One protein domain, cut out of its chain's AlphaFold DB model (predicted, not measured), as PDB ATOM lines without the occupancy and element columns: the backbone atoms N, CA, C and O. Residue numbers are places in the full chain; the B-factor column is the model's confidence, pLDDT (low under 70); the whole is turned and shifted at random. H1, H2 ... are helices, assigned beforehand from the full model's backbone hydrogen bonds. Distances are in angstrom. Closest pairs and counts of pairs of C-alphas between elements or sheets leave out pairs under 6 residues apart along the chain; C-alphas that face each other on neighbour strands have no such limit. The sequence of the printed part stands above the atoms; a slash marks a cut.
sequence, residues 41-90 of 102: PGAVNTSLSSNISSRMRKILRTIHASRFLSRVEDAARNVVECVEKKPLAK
ATOM      1  N   PRO A  41     -24.618 -37.459   7.653       81.88
ATOM      2  CA  PRO A  41     -24.218 -36.051   7.569       81.88
ATOM      3  C   PRO A  41     -24.175 -35.495   6.136       81.88
ATOM      4  O   PRO A  41     -23.989 -34.293   5.952       81.88
ATOM      5  N   GLY A  42     -24.343 -36.357   5.130       79.88
ATOM      6  CA  GLY A  42     -24.152 -36.053   3.713       79.88
ATOM      7  C   GLY A  42     -22.911 -36.747   3.154       79.88
ATOM      8  O   GLY A  42     -22.242 -37.513   3.849       79.88
ATOM      9  N   ALA A  43     -22.610 -36.501   1.881       81.00
ATOM     10  CA  ALA A  43     -21.333 -36.895   1.302       81.00
ATOM     11  C   ALA A  43     -20.303 -35.821   1.676       81.00
ATOM     12  O   ALA A  43     -20.461 -34.674   1.281       81.00
ATOM     13  N   VAL A  44     -19.282 -36.164   2.465       81.19
ATOM     14  CA  VAL A  44     -18.365 -35.179   3.069       81.19
ATOM     15  C   VAL A  44     -16.948 -35.401   2.565       81.19
ATOM     16  O   VAL A  44     -16.471 -36.542   2.536       81.19
ATOM     17  N   ASN A  45     -16.256 -34.320   2.202       79.69
ATOM     18  CA  ASN A  45     -14.851 -34.396   1.816       79.69
ATOM     19  C   ASN A  45     -13.973 -34.696   3.044       79.69
ATOM     20  O   ASN A  45     -13.642 -33.810   3.826       79.69
ATOM     21  N   THR A  46     -13.630 -35.969   3.222       80.56
ATOM     22  CA  THR A  46     -12.807 -36.486   4.329       80.56
ATOM     23  C   THR A  46     -11.771 -37.481   3.808       80.56
ATOM     24  O   THR A  46     -11.898 -37.995   2.691       80.56
ATOM     25  N   SER A  47     -10.799 -37.859   4.641       78.44
ATOM     26  CA  SER A  47      -9.841 -38.933   4.323       78.44
ATOM     27  C   SER A  47     -10.515 -40.296   4.055       78.44
ATOM     28  O   SER A  47      -9.941 -41.181   3.425       78.44
ATOM     29  N   LEU A  48     -11.770 -40.488   4.480       74.44
ATOM     30  CA  LEU A  48     -12.562 -41.662   4.097       74.44
ATOM     31  C   LEU A  48     -12.918 -41.615   2.601       74.44
ATOM     32  O   LEU A  48     -12.737 -42.589   1.874       74.44
ATOM     33  N   SER A  49     -13.366 -40.452   2.119       67.25
ATOM     34  CA  SER A  49     -13.678 -40.231   0.702       67.25
ATOM     35  C   SER A  49     -12.431 -40.265  -0.193       67.25
ATOM     36  O   SER A  49     -12.511 -40.634  -1.367       67.25
ATOM     37  N   SER A  50     -11.244 -39.971   0.357       64.56
ATOM     38  CA  SER A  50      -9.982 -40.067  -0.381       64.56
ATOM     39  C   SER A  50      -9.523 -41.507  -0.627       64.56
ATOM     40  O   SER A  50      -8.677 -41.700  -1.495       64.56
ATOM     41  N   ASN A  51     -10.113 -42.506   0.037       67.44
ATOM     42  CA  ASN A  51      -9.854 -43.932  -0.204       67.44
ATOM     43  C   ASN A  51     -10.765 -44.550  -1.284       67.44
ATOM     44  O   ASN A  51     -10.654 -45.733  -1.603       67.44
ATOM     45  N   ILE A  52     -11.651 -43.757  -1.896       67.81
ATOM     46  CA  ILE A  52     -12.459 -44.205  -3.036       67.81
ATOM     47  C   ILE A  52     -11.532 -44.528  -4.217       67.81
ATOM     48  O   ILE A  52     -10.679 -43.715  -4.595       67.81
ATOM     49  N   SER A  53     -11.722 -45.704  -4.824       67.31
ATOM     50  CA  SER A  53     -10.900 -46.168  -5.949       67.31
ATOM     51  C   SER A  53     -10.853 -45.139  -7.082       67.31
ATOM     52  O   SER A  53     -11.818 -44.414  -7.333       67.31
ATOM     53  N   SER A  54      -9.732 -45.068  -7.803       67.75
ATOM     54  CA  SER A  54      -9.549 -44.129  -8.921       67.75
ATOM     55  C   SER A  54     -10.646 -44.262  -9.987       67.75
ATOM     56  O   SER A  54     -11.132 -43.251 -10.495       67.75
ATOM     57  N   ARG A  55     -11.107 -45.494 -10.256       70.19
ATOM     58  CA  ARG A  55     -12.223 -45.800 -11.166       70.19
ATOM     59  C   ARG A  55     -13.546 -45.214 -10.672       70.19
ATOM     60  O   ARG A  55     -14.208 -44.505 -11.424       70.19
ATOM     61  N   MET A  56     -13.900 -45.447  -9.408       67.81
ATOM     62  CA  MET A  56     -15.125 -44.899  -8.818       67.81
ATOM     63  C   MET A  56     -15.059 -43.372  -8.725       67.81
ATOM     64  O   MET A  56     -16.023 -42.682  -9.030       67.81
ATOM     65  N   ARG A  57     -13.889 -42.816  -8.408       68.88
ATOM     66  CA  ARG A  57     -13.659 -41.370  -8.393       68.88
ATOM     67  C   ARG A  57     -13.823 -40.745  -9.775       68.88
ATOM     68  O   ARG A  57     -14.340 -39.639  -9.866       68.88
ATOM     69  N   LYS A  58     -13.386 -41.428 -10.839       68.69
ATOM     70  CA  LYS A  58     -13.582 -40.974 -12.223       68.69
ATOM     71  C   LYS A  58     -15.071 -40.942 -12.562       68.69
ATOM     72  O   LYS A  58     -15.538 -39.901 -12.998       68.69
ATOM     73  N   ILE A  59     -15.813 -42.001 -12.230       70.44
ATOM     74  CA  ILE A  59     -17.276 -42.053 -12.384       70.44
ATOM     75  C   ILE A  59     -17.944 -40.904 -11.617       70.44
ATOM     76  O   ILE A  59     -18.671 -40.125 -12.222       70.44
ATOM     77  N   LEU A  60     -17.628 -40.727 -10.326       66.88
ATOM     78  CA  LEU A  60     -18.167 -39.651  -9.480       66.88
ATOM     79  C   LEU A  60     -17.833 -38.245 -10.001       66.88
ATOM     80  O   LEU A  60     -18.618 -37.317  -9.815       66.88
ATOM     81  N   ARG A  61     -16.677 -38.056 -10.648       67.12
ATOM     82  CA  ARG A  61     -16.351 -36.792 -11.326       67.12
ATOM     83  C   ARG A  61     -17.168 -36.616 -12.603       67.12
ATOM     84  O   ARG A  61     -17.702 -35.533 -12.801       67.12
ATOM     85  N   THR A  62     -17.298 -37.659 -13.423       72.00
ATOM     86  CA  THR A  62     -18.052 -37.630 -14.688       72.00
ATOM     87  C   THR A  62     -19.529 -37.317 -14.471       72.00
ATOM     88  O   THR A  62     -20.093 -36.539 -15.228       72.00
ATOM     89  N   ILE A  63     -20.144 -37.836 -13.405       68.00
ATOM     90  CA  ILE A  63     -21.538 -37.514 -13.051       68.00
ATOM     91  C   ILE A  63     -21.667 -36.241 -12.194       68.00
ATOM     92  O   ILE A  63     -22.702 -36.018 -11.576       68.00
ATOM     93  N   HIS A  64     -20.603 -35.435 -12.075       60.41
ATOM     94  CA  HIS A  64     -20.515 -34.254 -11.203       60.41
ATOM     95  C   HIS A  64     -20.833 -34.494  -9.708       60.41
ATOM     96  O   HIS A  64     -20.829 -33.539  -8.932       60.41
ATOM     97  N   ALA A  65     -20.978 -35.745  -9.254       60.94
ATOM     98  CA  ALA A  65     -21.168 -36.120  -7.848       60.94
ATOM     99  C   ALA A  65     -20.021 -35.643  -6.937       60.94
ATOM    100  O   ALA A  65     -20.222 -35.404  -5.753       60.94
ATOM    101  N   SER A  66     -18.816 -35.428  -7.480       57.78
ATOM    102  CA  SER A  66     -17.698 -34.840  -6.720       57.78
ATOM    103  C   SER A  66     -17.954 -33.409  -6.216       57.78
ATOM    104  O   SER A  66     -17.368 -33.022  -5.210       57.78
ATOM    105  N   ARG A  67     -18.857 -32.646  -6.857       57.31
ATOM    106  CA  ARG A  67     -19.311 -31.327  -6.375       57.31
ATOM    107  C   ARG A  67     -20.295 -31.424  -5.204       57.31
ATOM    108  O   ARG A  67     -20.556 -30.417  -4.562       57.31
ATOM    109  N   PHE A  68     -20.817 -32.618  -4.922       59.91
ATOM    110  CA  PHE A  68     -21.730 -32.876  -3.807       59.91
ATOM    111  C   PHE A  68     -20.994 -33.252  -2.516       59.91
ATOM    112  O   PHE A  68     -21.650 -33.525  -1.513       59.91
ATOM    113  N   LEU A  69     -19.653 -33.266  -2.520       66.50
ATOM    114  CA  LEU A  69     -18.890 -33.396  -1.285       66.50
ATOM    115  C   LEU A  69     -18.960 -32.078  -0.509       66.50
ATOM    116  O   LEU A  69     -18.276 -31.111  -0.844       66.50
ATOM    117  N   SER A  70     -19.793 -32.051   0.526       75.75
ATOM    118  CA  SER A  70     -19.895 -30.925   1.444       75.75
ATOM    119  C   SER A  70     -18.634 -30.806   2.296       75.75
ATOM    120  O   SER A  70     -17.870 -31.768   2.475       75.75
ATOM    121  N   ARG A  71     -18.411 -29.608   2.839       80.38
ATOM    122  CA  ARG A  71     -17.343 -29.399   3.814       80.38
ATOM    123  C   ARG A  71     -17.703 -30.061   5.146       80.38
ATOM    124  O   ARG A  71     -18.865 -30.391   5.402       80.38
ATOM    125  N   VAL A  72     -16.694 -30.267   5.988       85.88
ATOM    126  CA  VAL A  72     -16.865 -30.904   7.302       85.88
ATOM    127  C   VAL A  72     -17.760 -30.055   8.211       85.88
ATOM    128  O   VAL A  72     -18.546 -30.600   8.978       85.88
ATOM    129  N   GLU A  73     -17.726 -28.733   8.070       86.81
ATOM    130  CA  GLU A  73     -18.540 -27.805   8.857       86.81
ATOM    131  C   GLU A  73     -20.037 -27.941   8.532       86.81
ATOM    132  O   GLU A  73     -20.875 -27.922   9.431       86.81
ATOM    133  N   ASP A  74     -20.386 -28.144   7.258       82.31
ATOM    134  CA  ASP A  74     -21.779 -28.359   6.845       82.31
ATOM    135  C   ASP A  74     -22.310 -29.708   7.346       82.31
ATOM    136  O   ASP A  74     -23.459 -29.818   7.774       82.31
ATOM    137  N   ALA A  75     -21.450 -30.726   7.339       83.25
ATOM    138  CA  ALA A  75     -21.736 -32.032   7.913       83.25
ATOM    139  C   ALA A  75     -21.966 -31.953   9.429       83.25
ATOM    140  O   ALA A  75     -22.936 -32.521   9.933       83.25
ATOM    141  N   ALA A  76     -21.111 -31.218  10.146       86.62
ATOM    142  CA  ALA A  76     -21.242 -30.993  11.580       86.62
ATOM    143  C   ALA A  76     -22.551 -30.264  11.916       86.62
ATOM    144  O   ALA A  76     -23.265 -30.680  12.826       86.62
ATOM    145  N   ARG A  77     -22.923 -29.246  11.127       83.75
ATOM    146  CA  ARG A  77     -24.198 -28.532  11.293       83.75
ATOM    147  C   ARG A  77     -25.401 -29.471  11.187       83.75
ATOM    148  O   ARG A  77     -26.298 -29.381  12.017       83.75
ATOM    149  N   ASN A  78     -25.402 -30.396  10.225       80.31
ATOM    150  CA  ASN A  78     -26.481 -31.384  10.081       80.31
ATOM    151  C   ASN A  78     -26.580 -32.323  11.302       80.31
ATOM    152  O   ASN A  78     -27.677 -32.730  11.678       80.31
ATOM    153  N   VAL A  79     -25.445 -32.672  11.921       83.81
ATOM    154  CA  VAL A  79     -25.418 -33.488  13.147       83.81
ATOM    155  C   VAL A  79     -25.996 -32.713  14.325       83.81
ATOM    156  O   VAL A  79     -26.887 -33.228  14.993       83.81
ATOM    157  N   VAL A  80     -25.541 -31.475  14.539       86.38
ATOM    158  CA  VAL A  80     -26.049 -30.597  15.605       86.38
ATOM    159  C   VAL A  80     -27.553 -30.381  15.449       86.38
ATOM    160  O   VAL A  80     -28.300 -30.604  16.395       86.38
ATOM    161  N   GLU A  81     -28.020 -30.075  14.236       83.56
ATOM    162  CA  GLU A  81     -29.445 -29.888  13.952       83.56
ATOM    163  C   GLU A  81     -30.277 -31.132  14.301       83.56
ATOM    164  O   GLU A  81     -31.379 -31.004  14.834       83.56
ATOM    165  N   CYS A  82     -29.757 -32.333  14.035       78.75
ATOM    166  CA  CYS A  82     -30.441 -33.583  14.363       78.75
ATOM    167  C   CYS A  82     -30.458 -33.892  15.872       78.75
ATOM    168  O   CYS A  82     -31.369 -34.576  16.333       78.75
ATOM    169  N   VAL A  83     -29.452 -33.438  16.624       82.00
ATOM    170  CA  VAL A  83     -29.383 -33.605  18.086       82.00
ATOM    171  C   VAL A  83     -30.306 -32.605  18.783       82.00
ATOM    172  O   VAL A  83     -31.054 -32.976  19.683       82.00
ATOM    173  N   GLU A  84     -30.265 -31.340  18.361       82.81
ATOM    174  CA  GLU A  84     -31.004 -30.245  18.996       82.81
ATOM    175  C   GLU A  84     -32.503 -30.285  18.684       82.81
ATOM    176  O   GLU A  84     -33.337 -30.003  19.549       82.81
ATOM    177  N   LYS A  85     -32.883 -30.650  17.453       71.06
ATOM    178  CA  LYS A  85     -34.294 -30.820  17.102       71.06
ATOM    179  C   LYS A  85     -34.753 -32.184  17.604       71.06
ATOM    180  O   LYS A  85     -34.327 -33.203  17.070       71.06
ATOM    181  N   LYS A  86     -35.673 -32.210  18.583       57.28
ATOM    182  CA  LYS A  86     -36.387 -33.439  18.982       57.28
ATOM    183  C   LYS A  86     -36.851 -34.159  17.705       57.28
ATOM    184  O   LYS A  86     -37.632 -33.567  16.954       57.28
ATOM    185  N   PRO A  87     -36.353 -35.371  17.405       54.16
ATOM    186  CA  PRO A  87     -36.533 -35.963  16.090       54.16
ATOM    187  C   PRO A  87     -38.010 -36.286  15.858       54.16
ATOM    188  O   PRO A  87     -38.537 -37.284  16.345       54.16
ATOM    189  N   LEU A  88     -38.689 -35.450  15.067       48.50
ATOM    190  CA  LEU A  88     -39.945 -35.822  14.426       48.50
ATOM    191  C   LEU A  88     -39.615 -36.910  13.400       48.50
ATOM    192  O   LEU A  88     -39.275 -36.625  12.257       48.50
ATOM    193  N   ALA A  89     -39.702 -38.160  13.845       44.88
ATOM    194  CA  ALA A  89     -39.577 -39.373  13.044       44.88
ATOM    195  C   ALA A  89     -38.209 -39.603  12.356       44.88
ATOM    196  O   ALA A  89     -37.954 -39.195  11.227       44.88
ATOM    197  N   LYS A  90     -37.396 -40.422  13.032       50.38
ATOM    198  CA  LYS A  90     -36.556 -41.535  12.536       50.38
ATOM    199  C   LYS A  90     -35.511 -41.364  11.426       50.38
ATOM    200  O   LYS A  90     -34.617 -42.195  11.411       50.38
TER     201      LYS A  90
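Overview. This is residues 41 to 90 of the 102 residues of an uncharacterized protein of Wuchereria bancrofti (UniProt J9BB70). This is a loose, rod-like string of helices: H3, the longest, makes one part of the long axis, H1 sits toward the other end, and the short H2 is between them along the chain. The unnamed residues 41 to 53 begin beside H3 and run out toward H1, from where the chain folds back through H2 to H3; residues 83 to 90 stick out. The printed part has 50 residues, with three named helices in the order H1, H2, H3 and no named strand, and its class is all helix. The whole is loose, with a radius of gyration of the C-alphas of 13.8 A and spans of 40 by 20 by 15 A.

Arrangement. Residues 41 to 53 hold no named element and are followed by H1, residues 54 to 62. A tight link of 2 residues joins H1 to H2, residues 65 to 68. H1 and H2 only just touch, and touch only at the corner by their link, with 3 pairs of C-alphas within 8 A; the closest C-alphas, those of Leu 60 and Ser 66, are 5.6 A apart. A tight link of 3 residues joins H2 to H3, residues 72 to 84. H3 is apart from H2 and from H1. In H1 and H3 every O i to N i+4 pair is within hydrogen-bond range, while H2 is too short for such a pair and its one O i to N i+3 pair is within range.

Along the chain. H1 begins at C-alpha 54, (-9.549, -44.129, -8.921), and is 12.2 A from first to last C-alpha. H2 is 5.2 A long by the same measure. H3 measures 18.4 A and ends at C-alpha 84, (-31.004, -30.245, 18.996).

Size, cuts and confidence. The two C-alphas farthest apart, those of Arg 55 and Lys 86, are 40.6 A apart. Without residues 83 to 90, which stand free, the body spans 34 by 18 by 12 A. The printed part has no cut and no long link between helices. The mean pLDDT of the printed part is 71.8; 23 residues are under 70, among them residues 63 to 69 and 86 to 90.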